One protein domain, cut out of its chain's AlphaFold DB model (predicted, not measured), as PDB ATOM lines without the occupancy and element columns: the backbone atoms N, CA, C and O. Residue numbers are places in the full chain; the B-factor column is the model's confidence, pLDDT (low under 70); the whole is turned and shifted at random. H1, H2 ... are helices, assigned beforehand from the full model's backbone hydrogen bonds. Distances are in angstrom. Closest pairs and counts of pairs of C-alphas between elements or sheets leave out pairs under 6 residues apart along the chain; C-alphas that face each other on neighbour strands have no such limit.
ATOM      1  N   ALA A  18      36.676  31.466  17.174       93.89
ATOM      2  CA  ALA A  18      35.694  30.380  17.121       93.89
ATOM      3  C   ALA A  18      34.632  30.537  18.226       93.89
ATOM      4  O   ALA A  18      34.958  30.918  19.351       93.89
ATOM      5  N   CYS A  19      33.371  30.238  17.913       93.25
ATOM      6  CA  CYS A  19      32.314  30.101  18.916       93.25
ATOM      7  C   CYS A  19      32.458  28.775  19.672       93.25
ATOM      8  O   CYS A  19      32.561  27.731  19.038       93.25
ATOM      9  N   PHE A  20      32.378  28.803  21.003       91.73
ATOM     10  CA  PHE A  20      32.514  27.619  21.858       91.73
ATOM     11  C   PHE A  20      31.540  26.487  21.482       91.73
ATOM     12  O   PHE A  20      31.958  25.341  21.365       91.73
ATOM     13  N   ASP A  21      30.268  26.813  21.226       87.76
ATOM     14  CA  ASP A  21      29.243  25.809  20.903       87.76
ATOM     15  C   ASP A  21      29.306  25.321  19.445       87.76
ATOM     16  O   ASP A  21      29.544  24.146  19.188       87.76
ATOM     17  N   CYS A  22      29.092  26.210  18.465       88.32
ATOM     18  CA  CYS A  22      28.975  25.812  17.056       88.32
ATOM     19  C   CYS A  22      30.306  25.735  16.288       88.32
ATOM     20  O   CYS A  22      30.285  25.462  15.091       88.32
ATOM     21  N   LYS A  23      31.446  26.036  16.930       90.01
ATOM     22  CA  LYS A  23      32.820  26.068  16.377       90.01
ATOM     23  C   LYS A  23      33.066  26.990  15.160       90.01
ATOM     24  O   LYS A  23      34.221  27.234  14.819       90.01
ATOM     25  N   ARG A  24      32.026  27.580  14.550       91.16
ATOM     26  CA  ARG A  24      32.123  28.537  13.426       91.16
ATOM     27  C   ARG A  24      32.878  29.817  13.819       91.16
ATOM     28  O   ARG A  24      32.954  30.172  14.998       91.16
ATOM     29  N   TYR A  25      33.423  30.520  12.822       94.44
ATOM     30  CA  TYR A  25      34.296  31.680  13.019       94.44
ATOM     31  C   TYR A  25      33.567  33.028  12.945       94.44
ATOM     32  O   TYR A  25      32.807  33.321  12.020       94.44
ATOM     33  N   TYR A  26      33.884  33.901  13.898       95.25
ATOM     34  CA  TYR A  26      33.299  35.227  14.061       95.25
ATOM     35  C   TYR A  26      34.390  36.287  14.267       95.25
ATOM     36  O   TYR A  26      35.475  35.993  14.777       95.25
ATOM     37  N   CYS A  27      34.111  37.535  13.883       93.92
ATOM     38  CA  CYS A  27      34.948  38.676  14.255       93.92
ATOM     39  C   CYS A  27      34.664  39.092  15.708       93.92
ATOM     40  O   CYS A  27      33.644  38.705  16.282       93.92
ATOM     41  N   ALA A  28      35.543  39.907  16.301       92.56
ATOM     42  CA  ALA A  28      35.419  40.344  17.695       92.56
ATOM     43  C   ALA A  28      34.056  40.985  18.036       92.56
ATOM     44  O   ALA A  28      33.574  40.799  19.146       92.56
ATOM     45  N   ASN A  29      33.406  41.651  17.075       92.46
ATOM     46  CA  ASN A  29      32.127  42.348  17.264       92.46
ATOM     47  C   ASN A  29      30.897  41.417  17.133       92.46
ATOM     48  O   ASN A  29      29.769  41.826  17.412       92.46
ATOM     49  N   CYS A  30      31.088  40.171  16.686       93.66
ATOM     50  CA  CYS A  30      30.015  39.191  16.474       93.66
ATOM     51  C   CYS A  30      30.046  38.009  17.459       93.66
ATOM     52  O   CYS A  30      29.164  37.148  17.407       93.66
ATOM     53  N   ILE A  31      31.028  37.980  18.362       92.13
ATOM     54  CA  ILE A  31      31.193  36.966  19.406       92.13
ATOM     55  C   ILE A  31      31.323  37.644  20.774       92.13
ATOM     56  O   ILE A  31      32.201  38.477  20.981       92.13
ATOM     57  N   ALA A  32      30.458  37.274  21.715       89.15
ATOM     58  CA  ALA A  32      30.458  37.778  23.084       89.15
ATOM     59  C   ALA A  32      30.736  36.610  24.039       89.15
ATOM     60  O   ALA A  32      30.165  35.536  23.879       89.15
ATOM     61  N   SER A  33      31.640  36.785  25.007       86.68
ATOM     62  CA  SER A  33      31.948  35.761  26.026       86.68
ATOM     63  C   SER A  33      32.194  34.350  25.447       86.68
ATOM     64  O   SER A  33      31.633  33.360  25.906       86.68
ATOM     65  N   ARG A  34      33.016  34.273  24.386       89.78
ATOM     66  CA  ARG A  34      33.325  33.063  23.584       89.78
ATOM     67  C   ARG A  34      32.138  32.409  22.843       89.78
ATOM     68  O   ARG A  34      32.340  31.381  22.201       89.78
ATOM     69  N   ARG A  35      30.932  32.988  22.845       93.07
ATOM     70  CA  ARG A  35      29.736  32.471  22.145       93.07
ATOM     71  C   ARG A  35      29.247  33.451  21.072       93.07
ATOM     72  O   ARG A  35      29.357  34.666  21.222       93.07
ATOM     73  N   CYS A  36      28.736  32.949  19.951       91.84
ATOM     74  CA  CYS A  36      28.143  33.804  18.919       91.84
ATOM     75  C   CYS A  36      26.707  34.196  19.285       91.84
ATOM     76  O   CYS A  36      26.064  33.509  20.076       91.84
ATOM     77  N   LYS A  37      26.175  35.250  18.648       89.22
ATOM     78  CA  LYS A  37      24.819  35.771  18.924       89.22
ATOM     79  C   LYS A  37      23.689  34.728  18.822       89.22
ATOM     80  O   LYS A  37      22.651  34.918  19.441       89.22
ATOM     81  N   ARG A  38      23.869  33.644  18.051       89.29
ATOM     82  CA  ARG A  38      22.883  32.549  17.935       89.29
ATOM     83  C   ARG A  38      23.001  31.586  19.124       89.29
ATOM     84  O   ARG A  38      22.038  31.364  19.847       89.29
ATOM     85  N   CYS A  39      24.209  31.085  19.390       90.14
ATOM     86  CA  CYS A  39      24.483  30.168  20.499       90.14
ATOM     87  C   CYS A  39      24.304  30.807  21.885       90.14
ATOM     88  O   CYS A  39      23.955  30.107  22.830       90.14
ATOM     89  N   SER A  40      24.465  32.128  22.015       90.89
ATOM     90  CA  SER A  40      24.163  32.841  23.260       90.89
ATOM     91  C   SER A  40      22.677  32.810  23.630       90.89
ATOM     92  O   SER A  40      22.387  32.833  24.818       90.89
ATOM     93  N   VAL A  41      21.748  32.717  22.665       90.53
ATOM     94  CA  VAL A  41      20.310  32.552  22.964       90.53
ATOM     95  C   VAL A  41      20.063  31.176  23.582       90.53
ATOM     96  O   VAL A  41      19.538  31.089  24.684       90.53
ATOM     97  N   PHE A  42      20.541  30.101  22.946       88.92
ATOM     98  CA  PHE A  42      20.417  28.729  23.467       88.92
ATOM     99  C   PHE A  42      21.137  28.489  24.814       88.92
ATOM    100  O   PHE A  42      20.840  27.518  25.516       88.92
ATOM    101  N   ALA A  43      22.086  29.358  25.174       86.64
ATOM    102  CA  ALA A  43      22.819  29.318  26.438       86.64
ATOM    103  C   ALA A  43      22.132  30.078  27.592       86.64
ATOM    104  O   ALA A  43      22.579  29.956  28.731       86.64
ATOM    105  N   GLN A  44      21.073  30.857  27.333       85.50
ATOM    106  CA  GLN A  44      20.333  31.557  28.389       85.50
ATOM    107  C   GLN A  44      19.570  30.577  29.294       85.50
ATOM    108  O   GLN A  44      19.188  29.476  28.881       85.50
ATOM    109  N   ARG A  45      19.356  30.993  30.548       84.74
ATOM    110  CA  ARG A  45      18.534  30.307  31.550       84.74
ATOM    111  C   ARG A  45      17.780  31.341  32.399       84.74
ATOM    112  O   ARG A  45      18.445  32.207  32.963       84.74
ATOM    113  N   PRO A  46      16.437  31.260  32.510       81.10
ATOM    114  CA  PRO A  46      15.539  30.424  31.699       81.10
ATOM    115  C   PRO A  46      15.623  30.778  30.200       81.10
ATOM    116  O   PRO A  46      16.067  31.866  29.838       81.10
ATOM    117  N   LEU A  47      15.209  29.863  29.316       85.99
ATOM    118  CA  LEU A  47      15.119  30.164  27.884       85.99
ATOM    119  C   LEU A  47      13.872  30.999  27.574       85.99
ATOM    120  O   LEU A  47      12.744  30.587  27.838       85.99
ATOM    121  N   SER A  48      14.083  32.155  26.951       88.32
ATOM    122  CA  SER A  48      13.014  33.019  26.449       88.32
ATOM    123  C   SER A  48      12.418  32.452  25.153       88.32
ATOM    124  O   SER A  48      13.098  32.389  24.123       88.32
ATOM    125  N   ARG A  49      11.122  32.091  25.170       91.69
ATOM    126  CA  ARG A  49      10.368  31.718  23.951       91.69
ATOM    127  C   ARG A  49      10.463  32.828  22.898       91.69
ATOM    128  O   ARG A  49      10.685  32.546  21.726       91.69
ATOM    129  N   THR A  50      10.377  34.085  23.333       92.48
ATOM    130  CA  THR A  50      10.453  35.287  22.492       92.48
ATOM    131  C   THR A  50      11.795  35.429  21.771       92.48
ATOM    132  O   THR A  50      11.830  35.948  20.660       92.48
ATOM    133  N   ASP A  51      12.901  34.965  22.356       91.31
ATOM    134  CA  ASP A  51      14.229  35.053  21.735       91.31
ATOM    135  C   ASP A  51      14.550  33.846  20.846       91.31
ATOM    136  O   ASP A  51      15.169  34.016  19.795       91.31
ATOM    137  N   LEU A  52      14.028  32.659  21.169       92.72
ATOM    138  CA  LEU A  52      14.019  31.524  20.239       92.72
ATOM    139  C   LEU A  52      13.198  31.842  18.974       92.72
ATOM    140  O   LEU A  52      13.636  31.547  17.863       92.72
ATOM    141  N   LEU A  53      12.066  32.538  19.120       92.90
ATOM    142  CA  LEU A  53      11.244  33.014  18.001       92.90
ATOM    143  C   LEU A  53      11.933  34.077  17.121       92.90
ATOM    144  O   LEU A  53      11.494  34.286  15.990       92.90
ATOM    145  N   LYS A  54      13.038  34.698  17.558       90.75
ATOM    146  CA  LYS A  54      13.857  35.606  16.721       90.75
ATOM    147  C   LYS A  54      14.880  34.867  15.850       90.75
ATOM    148  O   LYS A  54      15.385  35.442  14.887       90.75
ATOM    149  N   LEU A  55      15.191  33.605  16.153       90.03
ATOM    150  CA  LEU A  55      16.098  32.781  15.345       90.03
ATOM    151  C   LEU A  55      15.420  32.327  14.039       90.03
ATOM    152  O   LEU A  55      14.190  32.340  13.921       90.03
ATOM    153  N   LYS A  56      16.202  31.916  13.032       90.56
ATOM    154  CA  LYS A  56      15.637  31.310  11.813       90.56
ATOM    155  C   LYS A  56      15.275  29.844  12.095       90.56
ATOM    156  O   LYS A  56      15.991  29.207  12.866       90.56
ATOM    157  N   PRO A  57      14.255  29.254  11.436       93.16
ATOM    158  CA  PRO A  57      13.938  27.829  11.593       93.16
ATOM    159  C   PRO A  57      15.159  26.918  11.398       93.16
ATOM    160  O   PRO A  57      15.364  25.993  12.170       93.16
ATOM    161  N   LYS A  58      16.055  27.258  10.457       90.32
ATOM    162  CA  LYS A  58      17.329  26.547  10.244       90.32
ATOM    163  C   LYS A  58      18.270  26.554  11.459       90.32
ATOM    164  O   LYS A  58      18.960  25.567  11.673       90.32
ATOM    165  N   ASP A  59      18.303  27.629  12.249       90.36
ATOM    166  CA  ASP A  59      19.115  27.692  13.474       90.36
ATOM    167  C   ASP A  59      18.504  26.831  14.597       90.36
ATOM    168  O   ASP A  59      19.242  26.213  15.363       90.36
ATOM    169  N   LEU A  60      17.167  26.762  14.675       92.47
ATOM    170  CA  LEU A  60      16.438  25.895  15.611       92.47
ATOM    171  C   LEU A  60      16.615  24.413  15.247       92.47
ATOM    172  O   LEU A  60      17.002  23.621  16.101       92.47
ATOM    173  N   ILE A  61      16.420  24.056  13.972       91.77
ATOM    174  CA  ILE A  61      16.623  22.697  13.445       91.77
ATOM    175  C   ILE A  61      18.071  22.246  13.674       91.77
ATOM    176  O   ILE A  61      18.286  21.171  14.224       91.77
ATOM    177  N   PHE A  62      19.065  23.083  13.351       88.83
ATOM    178  CA  PHE A  62      20.475  22.759  13.591       88.83
ATOM    179  C   PHE A  62      20.776  22.527  15.082       88.83
ATOM    180  O   PHE A  62      21.538  21.623  15.422       88.83
ATOM    181  N   TYR A  63      20.160  23.295  15.990       89.91
ATOM    182  CA  TYR A  63      20.283  23.049  17.429       89.91
ATOM    183  C   TYR A  63      19.658  21.707  17.842       89.91
ATOM    184  O   TYR A  63      20.324  20.930  18.527       89.91
ATOM    185  N   LEU A  64      18.428  21.415  17.406       91.94
ATOM    186  CA  LEU A  64      17.711  20.171  17.720       91.94
ATOM    187  C   LEU A  64      18.456  18.935  17.191       91.94
ATOM    188  O   LEU A  64      18.721  18.000  17.948       91.94
ATOM    189  N   GLN A  65      18.928  18.986  15.944       90.55
ATOM    190  CA  GLN A  65      19.782  17.956  15.343       90.55
ATOM    191  C   GLN A  65      21.106  17.791  16.110       90.55
ATOM    192  O   GLN A  65      21.515  16.667  16.388       90.55
ATOM    193  N   SER A  66      21.735  18.884  16.574       87.99
ATOM    194  CA  SER A  66      22.931  18.835  17.446       87.99
ATOM    195  C   SER A  66      22.674  18.294  18.868       87.99
ATOM    196  O   SER A  66      23.576  18.279  19.717       87.99
ATOM    197  N   LYS A  67      21.429  17.907  19.159       87.20
ATOM    198  CA  LYS A  67      20.973  17.249  20.388       87.20
ATOM    199  C   LYS A  67      20.279  15.910  20.104       87.20
ATOM    200  O   LYS A  67      19.710  15.333  21.020       87.20
ATOM    201  N   HIS A  68      20.376  15.405  18.869       89.95
ATOM    202  CA  HIS A  68      19.757  14.157  18.404       89.95
ATOM    203  C   HIS A  68      18.224  14.121  18.560       89.95
ATOM    204  O   HIS A  68      17.629  13.058  18.713       89.95
ATOM    205  N   ILE A  69      17.579  15.289  18.495       91.08
ATOM    206  CA  ILE A  69      16.120  15.429  18.518       91.08
ATOM    207  C   ILE A  69      15.637  15.489  17.069       91.08
ATOM    208  O   ILE A  69      16.102  16.339  16.304       91.08
ATOM    209  N   SER A  70      14.708  14.606  16.694       91.93
ATOM    210  CA  SER A  70      14.092  14.668  15.366       91.93
ATOM    211  C   SER A  70      13.253  15.939  15.217       91.93
ATOM    212  O   SER A  70      12.580  16.371  16.152       91.93
ATOM    213  N   THR A  71      13.293  16.527  14.023       90.86
ATOM    214  CA  THR A  71      12.398  17.614  13.593       90.86
ATOM    215  C   THR A  71      11.424  17.141  12.512       90.86
ATOM    216  O   THR A  71      10.871  17.945  11.768       90.86
ATOM    217  N   GLU A  72      11.276  15.826  12.370       89.17
ATOM    218  CA  GLU A  72      10.284  15.191  11.510       89.17
ATOM    219  C   GLU A  72       8.869  15.497  12.024       89.17
ATOM    220  O   GLU A  72       8.649  15.615  13.229       89.17
ATOM    221  N   GLY A  73       7.926  15.718  11.108       87.23
ATOM    222  CA  GLY A  73       6.566  16.156  11.440       87.23
ATOM    223  C   GLY A  73       6.422  17.616  11.898       87.23
ATOM    224  O   GLY A  73       5.295  18.084  11.977       87.23
ATOM    225  N   CYS A  74       7.510  18.356  12.152       89.16
ATOM    226  CA  CYS A  74       7.434  19.779  12.507       89.16
ATOM    227  C   CYS A  74       7.101  20.629  11.270       89.16
ATOM    228  O   CYS A  74       7.943  20.788  10.380       89.16
ATOM    229  N   LEU A  75       5.897  21.193  11.235       91.15
ATOM    230  CA  LEU A  75       5.409  22.076  10.176       91.15
ATOM    231  C   LEU A  75       5.574  23.553  10.561       91.15
ATOM    232  O   LEU A  75       5.916  24.380   9.714       91.15
ATOM    233  N   GLU A  76       5.381  23.885  11.839       93.15
ATOM    234  CA  GLU A  76       5.431  25.255  12.347       93.15
ATOM    235  C   GLU A  76       6.743  25.574  13.081       93.15
ATOM    236  O   GLU A  76       7.429  24.729  13.666       93.15
ATOM    237  N   LYS A  77       7.104  26.861  13.106       92.95
ATOM    238  CA  LYS A  77       8.281  27.336  13.849       92.95
ATOM    239  C   LYS A  77       8.070  27.198  15.361       92.95
ATOM    240  O   LYS A  77       9.013  26.971  16.119       92.95
ATOM    241  N   GLU A  78       6.825  27.327  15.786       94.16
ATOM    242  CA  GLU A  78       6.337  27.295  17.154       94.16
ATOM    243  C   GLU A  78       6.495  25.903  17.786       94.16
ATOM    244  O   GLU A  78       6.747  25.820  18.994       94.16
ATOM    245  N   GLU A  79       6.436  24.846  16.967       95.07
ATOM    246  CA  GLU A  79       6.731  23.453  17.325       95.07
ATOM    247  C   GLU A  79       8.233  23.251  17.548       95.07
ATOM    248  O   GLU A  79       8.636  22.765  18.604       95.07
ATOM    249  N   LEU A  80       9.081  23.731  16.627       95.06
ATOM    250  CA  LEU A  80      10.543  23.710  16.790       95.06
ATOM    251  C   LEU A  80      10.974  24.443  18.072       95.06
ATOM    252  O   LEU A  80      11.823  23.959  18.821       95.06
ATOM    253  N   VAL A  81      10.369  25.598  18.371       94.59
ATOM    254  CA  VAL A  81      10.600  26.318  19.636       94.59
ATOM    255  C   VAL A  81      10.071  25.526  20.841       94.59
ATOM    256  O   VAL A  81      10.724  25.506  21.886       94.59
ATOM    257  N   GLY A  82       8.934  24.838  20.703       93.72
ATOM    258  CA  GLY A  82       8.395  23.917  21.707       93.72
ATOM    259  C   GLY A  82       9.350  22.766  22.039       93.72
ATOM    260  O   GLY A  82       9.618  22.525  23.218       93.72
ATOM    261  N   LEU A  83       9.934  22.117  21.028       94.05
ATOM    262  CA  LEU A  83      10.938  21.061  21.197       94.05
ATOM    263  C   LEU A  83      12.192  21.574  21.917       94.05
ATOM    264  O   LEU A  83      12.650  20.937  22.865       94.05
ATOM    265  N   VAL A  84      12.716  22.749  21.535       93.24
ATOM    266  CA  VAL A  84      13.897  23.347  22.192       93.24
ATOM    267  C   VAL A  84      13.634  23.609  23.677       93.24
ATOM    268  O   VAL A  84      14.470  23.266  24.517       93.24
ATOM    269  N   LEU A  85      12.477  24.188  24.011       92.64
ATOM    270  CA  LEU A  85      12.084  24.461  25.396       92.64
ATOM    271  C   LEU A  85      11.873  23.166  26.196       92.64
ATOM    272  O   LEU A  85      12.337  23.074  27.331       92.64
ATOM    273  N   THR A  86      11.236  22.157  25.597       91.42
ATOM    274  CA  THR A  86      10.950  20.863  26.241       91.42
ATOM    275  C   THR A  86      12.234  20.099  26.551       91.42
ATOM    276  O   THR A  86      12.439  19.690  27.693       91.42
ATOM    277  N   HIS A  87      13.144  19.980  25.582       90.30
ATOM    278  CA  HIS A  87      14.448  19.348  25.783       90.30
ATOM    279  C   HIS A  87      15.279  20.072  26.854       90.30
ATOM    280  O   HIS A  87      15.894  19.428  27.701       90.30
ATOM    281  N   VAL A  88      15.288  21.409  26.872       88.07
ATOM    282  CA  VAL A  88      16.037  22.141  27.905       88.07
ATOM    283  C   VAL A  88      15.404  21.985  29.289       88.07
ATOM    284  O   VAL A  88      16.136  21.783  30.253       88.07
ATOM    285  N   ALA A  89      14.073  21.959  29.397       86.22
ATOM    286  CA  ALA A  89      13.395  21.643  30.652       86.22
ATOM    287  C   ALA A  89      13.675  20.205  31.139       86.22
ATOM    288  O   ALA A  89      13.770  19.982  32.347       86.22
ATOM    289  N   GLN A  90      13.847  19.240  30.228       84.90
ATOM    290  CA  GLN A  90      14.296  17.880  30.555       84.90
ATOM    291  C   GLN A  90      15.746  17.878  31.063       84.90
ATOM    292  O   GLN A  90      15.995  17.395  32.163       84.90
ATOM    293  N   VAL A  91      16.689  18.475  30.323       82.70
ATOM    294  CA  VAL A  91      18.116  18.532  30.697       82.70
ATOM    295  C   VAL A  91      18.333  19.250  32.031       82.70
ATOM    296  O   VAL A  91      19.088  18.766  32.877       82.70
TER     297      VAL A  91
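AT A GLANCE: This is residues 18 to 91 of the 700 residues of the protein "Uncharacterized protein, isoform A" of Drosophila melanogaster (UniProt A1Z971). A small helical body, in which H4 and the shorter H3 lie side by side and run the same way, makes one end of an elongated domain; a lobe of loops, residues 18 to 38, makes the other end. The short helix H1 lies between the loop lobe and this body, the four-residue H2 packs on H4 at residues 81 to 85, and the link of residues 66 to 76 folds back from the end of H3 to the beginning of H4. The printed part has 74 residues with four named helices, in the order H1, H2, H3, H4, and no named strand. Its class is all helix, though the helices hold 32 of the 74 printed residues, under half. The whole is compact, with a radius of gyration of the C-alphas of 12.4 A, and its C-alphas span 37 by 22 by 22 A.

IN THESE COORDINATES: The longest helix is H4, residues 77 to 91, 21.4 A from its first C-alpha at (8.281, 27.336, 13.849) to its last at (18.116, 18.532, 30.697). H3 is residues 57 to 65 and 12.1 A long. H2 is residues 49 to 52, and H1 is residues 39 to 42, each 5.2 A from first to last C-alpha. H1 begins with C-alpha 39 at (24.483, 30.168, 20.499). Before it, residues 18 to 38 hold no named element; within them residues 31 to 32 pair with residues 35 to 36, antiparallel.

HOW THE PARTS SIT: H4 and H3 touch, and their closest C-alphas, those of Pro 57 and Lys 77, are 6.1 A apart. They run the same way at a shallow tilt of 32 degrees. H4 only just touches H2, with 3 pairs of C-alphas within 8 A, and does so with residues 81 to 85 alone; the closest C-alphas are those of Leu 52 and Val 81, 6.3 A apart. H2 and H3 are close but not clearly touching, with the C-alphas of Leu 52 and Leu 60 closest at 7.7 A. H1 only just touches H2, also with 3 pairs within 8 A; the C-alphas of Val 41 and Asp 51 are closest, at 6.7 A. H1 and H4 are apart, and H1 and H3 are only just apart, 8.3 A at their closest. Each O i to N i+4 pair in H3 and H4 is within hydrogen-bond range; H1 and H2 are too short for such a pair, and each has its one O i to N i+3 pair within range.

THE WHOLE: The two C-alphas farthest apart, those of Ala 28 and Gly 73, are 38.2 A from each other. The printed part has no cut. The link from H3 to H4, 11 residues, is long; H1 to H2 is short, and H2 to H3 is tight. The mean pLDDT of the printed part is 90.6, and no printed residue is under 70.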